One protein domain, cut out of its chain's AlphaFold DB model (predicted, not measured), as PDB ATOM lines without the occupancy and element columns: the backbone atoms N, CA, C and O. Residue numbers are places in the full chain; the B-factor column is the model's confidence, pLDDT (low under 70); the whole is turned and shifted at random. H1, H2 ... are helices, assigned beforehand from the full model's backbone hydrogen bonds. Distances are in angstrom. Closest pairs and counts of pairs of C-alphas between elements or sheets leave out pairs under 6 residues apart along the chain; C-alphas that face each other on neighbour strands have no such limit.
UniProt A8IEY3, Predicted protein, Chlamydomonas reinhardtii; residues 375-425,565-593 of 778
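This is residues 375 to 425 and 565 to 593 of the 778 residues of the protein "Predicted protein" of Chlamydomonas reinhardtii (UniProt A8IEY3). Six short helices make an elongated body: H1, H2, H3 and H4 cluster at one end, H5 joins this cluster, and H6 packs on H5 at the far end. After H4, residues 419 to 425 run out toward the H6 end, where the printed part is cut. The 80 printed residues hold H1 to H6 in chain order and no named strand; the class is all helix. The whole is compact, with a radius of gyration of the C-alphas of 12.4 A, and only just elongated, spanning 42 by 21 by 20 A.

H1, residues 378 to 387, begins with C-alpha 378 at (44.959, -11.771, -34.225) and is 14.5 A long. H2, residues 392 to 401, is 14.6 A long. H3 is residues 403 to 411, H4 residues 413 to 418 and H5 residues 567 to 576. H6, residues 579 to 590, is 16.4 A long and ends with C-alpha 590 at (45.524, 22.630, -26.737).

H1 touches H3 at a steep tilt of 61 degrees, the closest C-alphas being those of Cys 378 and Ala 408, 5.3 A apart. H2 and H3 touch only at the corner, closest at C-alphas 399 and 406, 4.4 A. H4 and H5 touch about perpendicular, at 81 degrees, closest at C-alphas 413 and 576, 4.9 A. H6 touches H5, closest at C-alphas 582 and 573, 4.9 A; H6 and H1 are apart. In H1, H2, H3 and H6 every O i to N i+4 pair is within hydrogen-bond range; in H4 1 of 2 and in H5 5 of 6 are.

The C-alphas of Glu 375 and Gly 593, the two farthest apart, are 41.9 A apart. Residues 426 to 564 are not printed, and C-alphas 425 and 565 are 15.4 A apart across this cut. The links printed whole are tight. Mean pLDDT of the printed part is 76.4, with 13 residues under 70, among them residues 388 to 390 and 423 to 425.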
ATOM      1  N   GLU A 375      39.066 -16.247 -28.488       61.09
ATOM      2  CA  GLU A 375      40.167 -17.023 -29.080       61.09
ATOM      3  C   GLU A 375      40.328 -16.781 -30.592       61.09
ATOM      4  O   GLU A 375      41.181 -17.397 -31.226       61.09
ATOM      5  N   LEU A 376      39.566 -15.839 -31.172       68.88
ATOM      6  CA  LEU A 376      39.749 -15.411 -32.564       68.88
ATOM      7  C   LEU A 376      41.220 -15.002 -32.820       68.88
ATOM      8  O   LEU A 376      41.724 -14.126 -32.101       68.88
ATOM      9  N   PRO A 377      41.901 -15.562 -33.843       74.94
ATOM     10  CA  PRO A 377      43.289 -15.222 -34.147       74.94
ATOM     11  C   PRO A 377      43.476 -13.732 -34.437       74.94
ATOM     12  O   PRO A 377      42.620 -13.090 -35.050       74.94
ATOM     13  N   CYS A 378      44.634 -13.190 -34.049       68.25
ATOM     14  CA  CYS A 378      44.959 -11.771 -34.225       68.25
ATOM     15  C   CYS A 378      44.819 -11.314 -35.687       68.25
ATOM     16  O   CYS A 378      44.370 -10.197 -35.934       68.25
ATOM     17  N   ASP A 379      45.131 -12.193 -36.640       71.75
ATOM     18  CA  ASP A 379      45.069 -11.924 -38.079       71.75
ATOM     19  C   ASP A 379      43.626 -11.862 -38.604       71.75
ATOM     20  O   ASP A 379      43.311 -11.046 -39.468       71.75
ATOM     21  N   VAL A 380      42.712 -12.656 -38.031       74.31
ATOM     22  CA  VAL A 380      41.276 -12.601 -38.354       74.31
ATOM     23  C   VAL A 380      40.662 -11.321 -37.788       74.31
ATOM     24  O   VAL A 380      39.912 -10.638 -38.483       74.31
ATOM     25  N   VAL A 381      41.037 -10.932 -36.563       72.19
ATOM     26  CA  VAL A 381      40.621  -9.651 -35.959       72.19
ATOM     27  C   VAL A 381      41.159  -8.467 -36.767       72.19
ATOM     28  O   VAL A 381      40.428  -7.504 -36.996       72.19
ATOM     29  N   ALA A 382      42.404  -8.547 -37.244       67.69
ATOM     30  CA  ALA A 382      42.996  -7.553 -38.133       67.69
ATOM     31  C   ALA A 382      42.241  -7.458 -39.465       67.69
ATOM     32  O   ALA A 382      41.876  -6.358 -39.882       67.69
ATOM     33  N   TYR A 383      41.942  -8.595 -40.101       76.38
ATOM     34  CA  TYR A 383      41.176  -8.641 -41.344       76.38
ATOM     35  C   TYR A 383      39.784  -8.022 -41.167       76.38
ATOM     36  O   TYR A 383      39.446  -7.074 -41.878       76.38
ATOM     37  N   VAL A 384      39.024  -8.455 -40.155       72.06
ATOM     38  CA  VAL A 384      37.710  -7.882 -39.805       72.06
ATOM     39  C   VAL A 384      37.813  -6.371 -39.552       72.06
ATOM     40  O   VAL A 384      37.011  -5.605 -40.083       72.06
ATOM     41  N   ALA A 385      38.846  -5.903 -38.848       68.12
ATOM     42  CA  ALA A 385      39.083  -4.476 -38.624       68.12
ATOM     43  C   ALA A 385      39.453  -3.675 -39.891       68.12
ATOM     44  O   ALA A 385      39.288  -2.458 -39.901       68.12
ATOM     45  N   THR A 386      39.929  -4.321 -40.965       70.12
ATOM     46  CA  THR A 386      40.130  -3.658 -42.271       70.12
ATOM     47  C   THR A 386      38.879  -3.605 -43.150       70.12
ATOM     48  O   THR A 386      38.872  -2.813 -44.097       70.12
ATOM     49  N   GLN A 387      37.857  -4.413 -42.831       73.62
ATOM     50  CA  GLN A 387      36.573  -4.506 -43.544       73.62
ATOM     51  C   GLN A 387      35.427  -3.759 -42.829       73.62
ATOM     52  O   GLN A 387      34.453  -3.369 -43.471       73.62
ATOM     53  N   LEU A 388      35.525  -3.548 -41.512       62.34
ATOM     54  CA  LEU A 388      34.545  -2.785 -40.734       62.34
ATOM     55  C   LEU A 388      34.543  -1.279 -41.084       62.34
ATOM     56  O   LEU A 388      35.556  -0.745 -41.548       62.34
ATOM     57  N   PRO A 389      33.426  -0.562 -40.830       55.31
ATOM     58  CA  PRO A 389      33.331   0.876 -41.065       55.31
ATOM     59  C   PRO A 389      34.416   1.695 -40.355       55.31
ATOM     60  O   PRO A 389      34.807   1.438 -39.217       55.31
ATOM     61  N   GLN A 390      34.861   2.753 -41.029       69.00
ATOM     62  CA  GLN A 390      36.054   3.535 -40.694       69.00
ATOM     63  C   GLN A 390      35.886   4.496 -39.495       69.00
ATOM     64  O   GLN A 390      36.453   5.584 -39.507       69.00
ATOM     65  N   GLN A 391      35.114   4.157 -38.460       76.12
ATOM     66  CA  GLN A 391      34.821   5.055 -37.330       76.12
ATOM     67  C   GLN A 391      35.550   4.649 -36.043       76.12
ATOM     68  O   GLN A 391      35.480   3.499 -35.603       76.12
ATOM     69  N   ALA A 392      36.186   5.618 -35.373       70.56
ATOM     70  CA  ALA A 392      36.884   5.388 -34.105       70.56
ATOM     71  C   ALA A 392      35.990   4.801 -32.995       70.56
ATOM     72  O   ALA A 392      36.477   4.015 -32.187       70.56
ATOM     73  N   SER A 393      34.689   5.110 -32.975       74.81
ATOM     74  CA  SER A 393      33.711   4.529 -32.038       74.81
ATOM     75  C   SER A 393      33.675   2.995 -32.097       74.81
ATOM     76  O   SER A 393      33.695   2.328 -31.061       74.81
ATOM     77  N   GLN A 394      33.696   2.429 -33.305       75.06
ATOM     78  CA  GLN A 394      33.637   0.985 -33.544       75.06
ATOM     79  C   GLN A 394      34.980   0.314 -33.217       75.06
ATOM     80  O   GLN A 394      35.017  -0.739 -32.579       75.06
ATOM     81  N   ALA A 395      36.095   0.974 -33.548       73.69
ATOM     82  CA  ALA A 395      37.432   0.531 -33.150       73.69
ATOM     83  C   ALA A 395      37.625   0.535 -31.619       73.69
ATOM     84  O   ALA A 395      38.227  -0.389 -31.071       73.69
ATOM     85  N   ILE A 396      37.073   1.530 -30.914       75.75
ATOM     86  CA  ILE A 396      37.063   1.601 -29.444       75.75
ATOM     87  C   ILE A 396      36.221   0.462 -28.849       75.75
ATOM     88  O   ILE A 396      36.667  -0.171 -27.892       75.75
ATOM     89  N   ALA A 397      35.056   0.153 -29.430       76.88
ATOM     90  CA  ALA A 397      34.233  -0.980 -29.003       76.88
ATOM     91  C   ALA A 397      34.982  -2.319 -29.152       76.88
ATOM     92  O   ALA A 397      35.097  -3.064 -28.178       76.88
ATOM     93  N   MET A 398      35.588  -2.583 -30.318       71.38
ATOM     94  CA  MET A 398      36.414  -3.779 -30.559       71.38
ATOM     95  C   MET A 398      37.612  -3.864 -29.596       71.38
ATOM     96  O   MET A 398      37.868  -4.910 -28.997       71.38
ATOM     97  N   ALA A 399      38.310  -2.747 -29.368       73.25
ATOM     98  CA  ALA A 399      39.398  -2.653 -28.393       73.25
ATOM     99  C   ALA A 399      38.928  -2.811 -26.930       73.25
ATOM    100  O   ALA A 399      39.759  -3.021 -26.038       73.25
ATOM    101  N   GLY A 400      37.622  -2.721 -26.662       78.25
ATOM    102  CA  GLY A 400      37.002  -3.005 -25.370       78.25
ATOM    103  C   GLY A 400      36.847  -4.500 -25.070       78.25
ATOM    104  O   GLY A 400      36.986  -4.882 -23.909       78.25
ATOM    105  N   VAL A 401      36.630  -5.339 -26.093       81.88
ATOM    106  CA  VAL A 401      36.232  -6.757 -25.945       81.88
ATOM    107  C   VAL A 401      37.270  -7.593 -25.192       81.88
ATOM    108  O   VAL A 401      36.932  -8.270 -24.220       81.88
ATOM    109  N   CYS A 402      38.542  -7.562 -25.606       80.94
ATOM    110  CA  CYS A 402      39.612  -8.273 -24.901       80.94
ATOM    111  C   CYS A 402      40.998  -7.631 -25.103       80.94
ATOM    112  O   CYS A 402      41.217  -6.804 -25.991       80.94
ATOM    113  N   ARG A 403      41.972  -8.025 -24.266       80.88
ATOM    114  CA  ARG A 403      43.358  -7.524 -24.348       80.88
ATOM    115  C   ARG A 403      44.069  -7.968 -25.633       80.88
ATOM    116  O   ARG A 403      44.839  -7.180 -26.170       80.88
ATOM    117  N   GLY A 404      43.809  -9.185 -26.118       78.69
ATOM    118  CA  GLY A 404      44.411  -9.717 -27.347       78.69
ATOM    119  C   GLY A 404      44.003  -8.908 -28.577       78.69
ATOM    120  O   GLY A 404      44.861  -8.362 -29.261       78.69
ATOM    121  N   TRP A 405      42.694  -8.721 -28.778       80.19
ATOM    122  CA  TRP A 405      42.140  -7.905 -29.862       80.19
ATOM    123  C   TRP A 405      42.667  -6.470 -29.830       80.19
ATOM    124  O   TRP A 405      43.024  -5.926 -30.869       80.19
ATOM    125  N   ARG A 406      42.797  -5.865 -28.640       80.50
ATOM    126  CA  ARG A 406      43.412  -4.538 -28.497       80.50
ATOM    127  C   ARG A 406      44.854  -4.515 -29.004       80.50
ATOM    128  O   ARG A 406      45.191  -3.624 -29.770       80.50
ATOM    129  N   VAL A 407      45.694  -5.477 -28.616       80.88
ATOM    130  CA  VAL A 407      47.088  -5.554 -29.096       80.88
ATOM    131  C   VAL A 407      47.143  -5.811 -30.608       80.88
ATOM    132  O   VAL A 407      47.926  -5.163 -31.296       80.88
ATOM    133  N   ALA A 408      46.270  -6.671 -31.144       78.31
ATOM    134  CA  ALA A 408      46.173  -6.931 -32.583       78.31
ATOM    135  C   ALA A 408      45.775  -5.675 -33.384       78.31
ATOM    136  O   ALA A 408      46.416  -5.352 -34.383       78.31
ATOM    137  N   LEU A 409      44.762  -4.930 -32.926       78.44
ATOM    138  CA  LEU A 409      44.326  -3.666 -33.536       78.44
ATOM    139  C   LEU A 409      45.430  -2.603 -33.513       78.44
ATOM    140  O   LEU A 409      45.639  -1.917 -34.509       78.44
ATOM    141  N   LEU A 410      46.147  -2.484 -32.391       77.19
ATOM    142  CA  LEU A 410      47.230  -1.515 -32.219       77.19
ATOM    143  C   LEU A 410      48.459  -1.836 -33.087       77.19
ATOM    144  O   LEU A 410      49.060  -0.930 -33.660       77.19
ATOM    145  N   ALA A 411      48.791  -3.118 -33.260       79.81
ATOM    146  CA  ALA A 411      49.856  -3.548 -34.168       79.81
ATOM    147  C   ALA A 411      49.527  -3.283 -35.655       79.81
ATOM    148  O   ALA A 411      50.430  -3.099 -36.474       79.81
ATOM    149  N   ASN A 412      48.243  -3.237 -36.023       78.81
ATOM    150  CA  ASN A 412      47.799  -3.129 -37.413       78.81
ATOM    151  C   ASN A 412      47.738  -1.680 -37.919       78.81
ATOM    152  O   ASN A 412      46.672  -1.104 -38.162       78.81
ATOM    153  N   LEU A 413      48.922  -1.116 -38.181       76.50
ATOM    154  CA  LEU A 413      49.099   0.215 -38.777       76.50
ATOM    155  C   LEU A 413      48.219   0.488 -40.025       76.50
ATOM    156  O   LEU A 413      47.709   1.605 -40.127       76.50
ATOM    157  N   PRO A 414      47.972  -0.464 -40.958       77.19
ATOM    158  CA  PRO A 414      47.090  -0.224 -42.107       77.19
ATOM    159  C   PRO A 414      45.624   0.029 -41.724       77.19
ATOM    160  O   PRO A 414      44.964   0.843 -42.370       77.19
ATOM    161  N   ALA A 415      45.121  -0.615 -40.664       75.44
ATOM    162  CA  ALA A 415      43.777  -0.367 -40.139       75.44
ATOM    163  C   ALA A 415      43.727   0.980 -39.394       75.44
ATOM    164  O   ALA A 415      42.859   1.810 -39.665       75.44
ATOM    165  N   LEU A 416      44.728   1.260 -38.548       75.88
ATOM    166  CA  LEU A 416      44.863   2.545 -37.847       75.88
ATOM    167  C   LEU A 416      44.997   3.755 -38.793       75.88
ATOM    168  O   LEU A 416      44.624   4.863 -38.408       75.88
ATOM    169  N   ARG A 417      45.481   3.574 -40.033       77.56
ATOM    170  CA  ARG A 417      45.465   4.613 -41.084       77.56
ATOM    171  C   ARG A 417      44.075   4.906 -41.655       77.56
ATOM    172  O   ARG A 417      43.861   6.018 -42.118       77.56
ATOM    173  N   ARG A 418      43.163   3.928 -41.650       77.69
ATOM    174  CA  ARG A 418      41.806   4.056 -42.214       77.69
ATOM    175  C   ARG A 418      40.782   4.587 -41.211       77.69
ATOM    176  O   ARG A 418      39.787   5.157 -41.629       77.69
ATOM    177  N   ILE A 419      40.995   4.392 -39.909       80.12
ATOM    178  CA  ILE A 419      40.048   4.828 -38.871       80.12
ATOM    179  C   ILE A 419      39.991   6.361 -38.812       80.12
ATOM    180  O   ILE A 419      40.970   7.013 -38.464       80.12
ATOM    181  N   THR A 420      38.831   6.940 -39.104       78.06
ATOM    182  CA  THR A 420      38.553   8.360 -38.877       78.06
ATOM    183  C   THR A 420      38.336   8.618 -37.386       78.06
ATOM    184  O   THR A 420      37.522   7.961 -36.728       78.06
ATOM    185  N   PHE A 421      39.081   9.580 -36.844       79.06
ATOM    186  CA  PHE A 421      38.886  10.105 -35.496       79.06
ATOM    187  C   PHE A 421      38.154  11.438 -35.602       79.06
ATOM    188  O   PHE A 421      38.645  12.357 -36.251       79.06
ATOM    189  N   ASN A 422      36.997  11.540 -34.951       75.31
ATOM    190  CA  ASN A 422      36.279  12.796 -34.787       75.31
ATOM    191  C   ASN A 422      36.151  13.106 -33.292       75.31
ATOM    192  O   ASN A 422      35.914  12.198 -32.490       75.31
ATOM    193  N   LEU A 423      36.302  14.378 -32.931       69.56
ATOM    194  CA  LEU A 423      35.907  14.911 -31.631       69.56
ATOM    195  C   LEU A 423      34.680  15.782 -31.856       69.56
ATOM    196  O   LEU A 423      34.771  16.771 -32.578       69.56
ATOM    197  N   ASP A 424      33.575  15.490 -31.176       55.94
ATOM    198  CA  ASP A 424      32.552  16.516 -30.997       55.94
ATOM    199  C   ASP A 424      33.104  17.531 -29.979       55.94
ATOM    200  O   ASP A 424      33.281  17.167 -28.810       55.94
ATOM    201  N   PRO A 425      33.360  18.801 -30.347       44.12
ATOM    202  CA  PRO A 425      33.892  19.794 -29.406       44.12
ATOM    203  C   PRO A 425      32.902  20.121 -28.273       44.12
ATOM    204  O   PRO A 425      33.280  20.695 -27.256       44.12
ATOM    205  N   PRO A 565      45.935  10.987 -23.129       67.94
ATOM    206  CA  PRO A 565      45.163  10.692 -24.327       67.94
ATOM    207  C   PRO A 565      45.094   9.171 -24.536       67.94
ATOM    208  O   PRO A 565      46.053   8.463 -24.207       67.94
ATOM    209  N   PRO A 566      43.964   8.641 -25.038       74.69
ATOM    210  CA  PRO A 566      43.756   7.201 -25.130       74.69
ATOM    211  C   PRO A 566      44.838   6.550 -26.001       74.69
ATOM    212  O   PRO A 566      45.165   7.056 -27.070       74.69
ATOM    213  N   ALA A 567      45.384   5.412 -25.556       73.56
ATOM    214  CA  ALA A 567      46.540   4.768 -26.197       73.56
ATOM    215  C   ALA A 567      46.337   4.519 -27.706       73.56
ATOM    216  O   ALA A 567      47.224   4.796 -28.504       73.56
ATOM    217  N   LEU A 568      45.123   4.125 -28.104       74.56
ATOM    218  CA  LEU A 568      44.737   3.920 -29.504       74.56
ATOM    219  C   LEU A 568      44.890   5.191 -30.362       74.56
ATOM    220  O   LEU A 568      45.333   5.105 -31.503       74.56
ATOM    221  N   LEU A 569      44.602   6.371 -29.805       79.94
ATOM    222  CA  LEU A 569      44.815   7.655 -30.476       79.94
ATOM    223  C   LEU A 569      46.312   8.004 -30.557       79.94
ATOM    224  O   LEU A 569      46.785   8.414 -31.615       79.94
ATOM    225  N   LEU A 570      47.066   7.802 -29.469       81.44
ATOM    226  CA  LEU A 570      48.521   8.010 -29.455       81.44
ATOM    227  C   LEU A 570      49.229   7.141 -30.503       81.44
ATOM    228  O   LEU A 570      50.128   7.621 -31.193       81.44
ATOM    229  N   GLU A 571      48.831   5.880 -30.633       77.31
ATOM    230  CA  GLU A 571      49.442   4.915 -31.549       77.31
ATOM    231  C   GLU A 571      48.973   5.126 -33.001       77.31
ATOM    232  O   GLU A 571      49.796   5.062 -33.917       77.31
ATOM    233  N   ALA A 572      47.721   5.542 -33.235       76.06
ATOM    234  CA  ALA A 572      47.273   6.006 -34.554       76.06
ATOM    235  C   ALA A 572      47.995   7.295 -35.011       76.06
ATOM    236  O   ALA A 572      48.396   7.418 -36.172       76.06
ATOM    237  N   ALA A 573      48.225   8.247 -34.103       78.00
ATOM    238  CA  ALA A 573      48.930   9.491 -34.412       78.00
ATOM    239  C   ALA A 573      50.447   9.294 -34.611       78.00
ATOM    240  O   ALA A 573      51.044   9.988 -35.439       78.00
ATOM    241  N   ARG A 574      51.075   8.361 -33.873       78.19
ATOM    242  CA  ARG A 574      52.530   8.096 -33.911       78.19
ATOM    243  C   ARG A 574      52.945   7.012 -34.908       78.19
ATOM    244  O   ARG A 574      53.863   7.248 -35.681       78.19
ATOM    245  N   GLY A 575      52.315   5.837 -34.868       71.00
ATOM    246  CA  GLY A 575      52.702   4.673 -35.673       71.00
ATOM    247  C   GLY A 575      52.066   4.671 -37.061       71.00
ATOM    248  O   GLY A 575      52.744   4.455 -38.063       71.00
ATOM    249  N   ALA A 576      50.766   4.962 -37.143       65.44
ATOM    250  CA  ALA A 576      50.067   5.030 -38.427       65.44
ATOM    251  C   ALA A 576      50.277   6.372 -39.158       65.44
ATOM    252  O   ALA A 576      50.219   6.405 -40.388       65.44
ATOM    253  N   SER A 577      50.562   7.455 -38.424       80.25
ATOM    254  CA  SER A 577      50.594   8.841 -38.923       80.25
ATOM    255  C   SER A 577      49.279   9.272 -39.589       80.25
ATOM    256  O   SER A 577      49.270   9.909 -40.643       80.25
ATOM    257  N   ASN A 578      48.155   8.894 -38.981       84.88
ATOM    258  CA  ASN A 578      46.818   9.244 -39.451       84.88
ATOM    259  C   ASN A 578      46.526  10.743 -39.190       84.88
ATOM    260  O   ASN A 578      46.611  11.163 -38.032       84.88
ATOM    261  N   PRO A 579      46.155  11.549 -40.207       83.06
ATOM    262  CA  PRO A 579      45.959  12.991 -40.042       83.06
ATOM    263  C   PRO A 579      44.792  13.328 -39.104       83.06
ATOM    264  O   PRO A 579      44.923  14.229 -38.280       83.06
ATOM    265  N   SER A 580      43.691  12.564 -39.138       83.38
ATOM    266  CA  SER A 580      42.559  12.780 -38.221       83.38
ATOM    267  C   SER A 580      42.950  12.512 -36.763       83.38
ATOM    268  O   SER A 580      42.632  13.302 -35.879       83.38
ATOM    269  N   ALA A 581      43.748  11.466 -36.512       85.50
ATOM    270  CA  ALA A 581      44.298  11.189 -35.186       85.50
ATOM    271  C   ALA A 581      45.268  12.289 -34.718       85.50
ATOM    272  O   ALA A 581      45.300  12.615 -33.534       85.50
ATOM    273  N   GLN A 582      46.057  12.871 -35.627       89.00
ATOM    274  CA  GLN A 582      46.994  13.955 -35.308       89.00
ATOM    275  C   GLN A 582      46.277  15.278 -35.005       89.00
ATOM    276  O   GLN A 582      46.653  15.950 -34.044       89.00
ATOM    277  N   LEU A 583      45.220  15.618 -35.749       88.31
ATOM    278  CA  LEU A 583      44.370  16.789 -35.497       88.31
ATOM    279  C   LEU A 583      43.644  16.666 -34.148       88.31
ATOM    280  O   LEU A 583      43.707  17.577 -33.324       88.31
ATOM    281  N   VAL A 584      43.055  15.499 -33.874       88.25
ATOM    282  CA  VAL A 584      42.419  15.180 -32.585       88.25
ATOM    283  C   VAL A 584      43.431  15.205 -31.427       88.25
ATOM    284  O   VAL A 584      43.120  15.715 -30.350       88.25
ATOM    285  N   MET A 585      44.666  14.728 -31.629       87.75
ATOM    286  CA  MET A 585      45.751  14.867 -30.645       87.75
ATOM    287  C   MET A 585      46.119  16.331 -30.372       87.75
ATOM    288  O   MET A 585      46.323  16.685 -29.211       87.75
ATOM    289  N   ALA A 586      46.215  17.172 -31.406       89.38
ATOM    290  CA  ALA A 586      46.569  18.583 -31.252       89.38
ATOM    291  C   ALA A 586      45.492  19.346 -30.460       89.38
ATOM    292  O   ALA A 586      45.812  19.995 -29.466       89.38
ATOM    293  N   GLN A 587      44.215  19.160 -30.816       88.94
ATOM    294  CA  GLN A 587      43.071  19.755 -30.112       88.94
ATOM    295  C   GLN A 587      42.977  19.327 -28.637       88.94
ATOM    296  O   GLN A 587      42.673  20.153 -27.777       88.94
ATOM    297  N   LEU A 588      43.262  18.058 -28.313       89.25
ATOM    298  CA  LEU A 588      43.281  17.589 -26.919       89.25
ATOM    299  C   LEU A 588      44.434  18.183 -26.107       89.25
ATOM    300  O   LEU A 588      44.271  18.403 -24.909       89.25
ATOM    301  N   LEU A 589      45.589  18.426 -26.733       88.56
ATOM    302  CA  LEU A 589      46.737  19.036 -26.060       88.56
ATOM    303  C   LEU A 589      46.501  20.530 -25.826       88.56
ATOM    304  O   LEU A 589      46.674  20.985 -24.695       88.56
ATOM    305  N   GLU A 590      45.990  21.242 -26.834       86.00
ATOM    306  CA  GLU A 590      45.524  22.630 -26.737       86.00
ATOM    307  C   GLU A 590      44.496  22.796 -25.601       86.00
ATOM    308  O   GLU A 590      44.739  23.534 -24.647       86.00
ATOM    309  N   GLY A 591      43.419  22.000 -25.608       86.06
ATOM    310  CA  GLY A 591      42.400  21.980 -24.549       86.06
ATOM    311  C   GLY A 591      42.864  21.432 -23.189       86.06
ATOM    312  O   GLY A 591      42.063  21.365 -22.258       86.06
ATOM    313  N   SER A 592      44.132  21.027 -23.059       84.56
ATOM    314  CA  SER A 592      44.751  20.616 -21.788       84.56
ATOM    315  C   SER A 592      45.802  21.603 -21.261       84.56
ATOM    316  O   SER A 592      46.326  21.393 -20.166       84.56
ATOM    317  N   GLY A 593      46.118  22.659 -22.021       83.94
ATOM    318  CA  GLY A 593      47.180  23.619 -21.699       83.94
ATOM    319  C   GLY A 593      48.608  23.155 -22.028       83.94
ATOM    320  O   GLY A 593      49.557  23.854 -21.682       83.94
TER     321      GLY A 593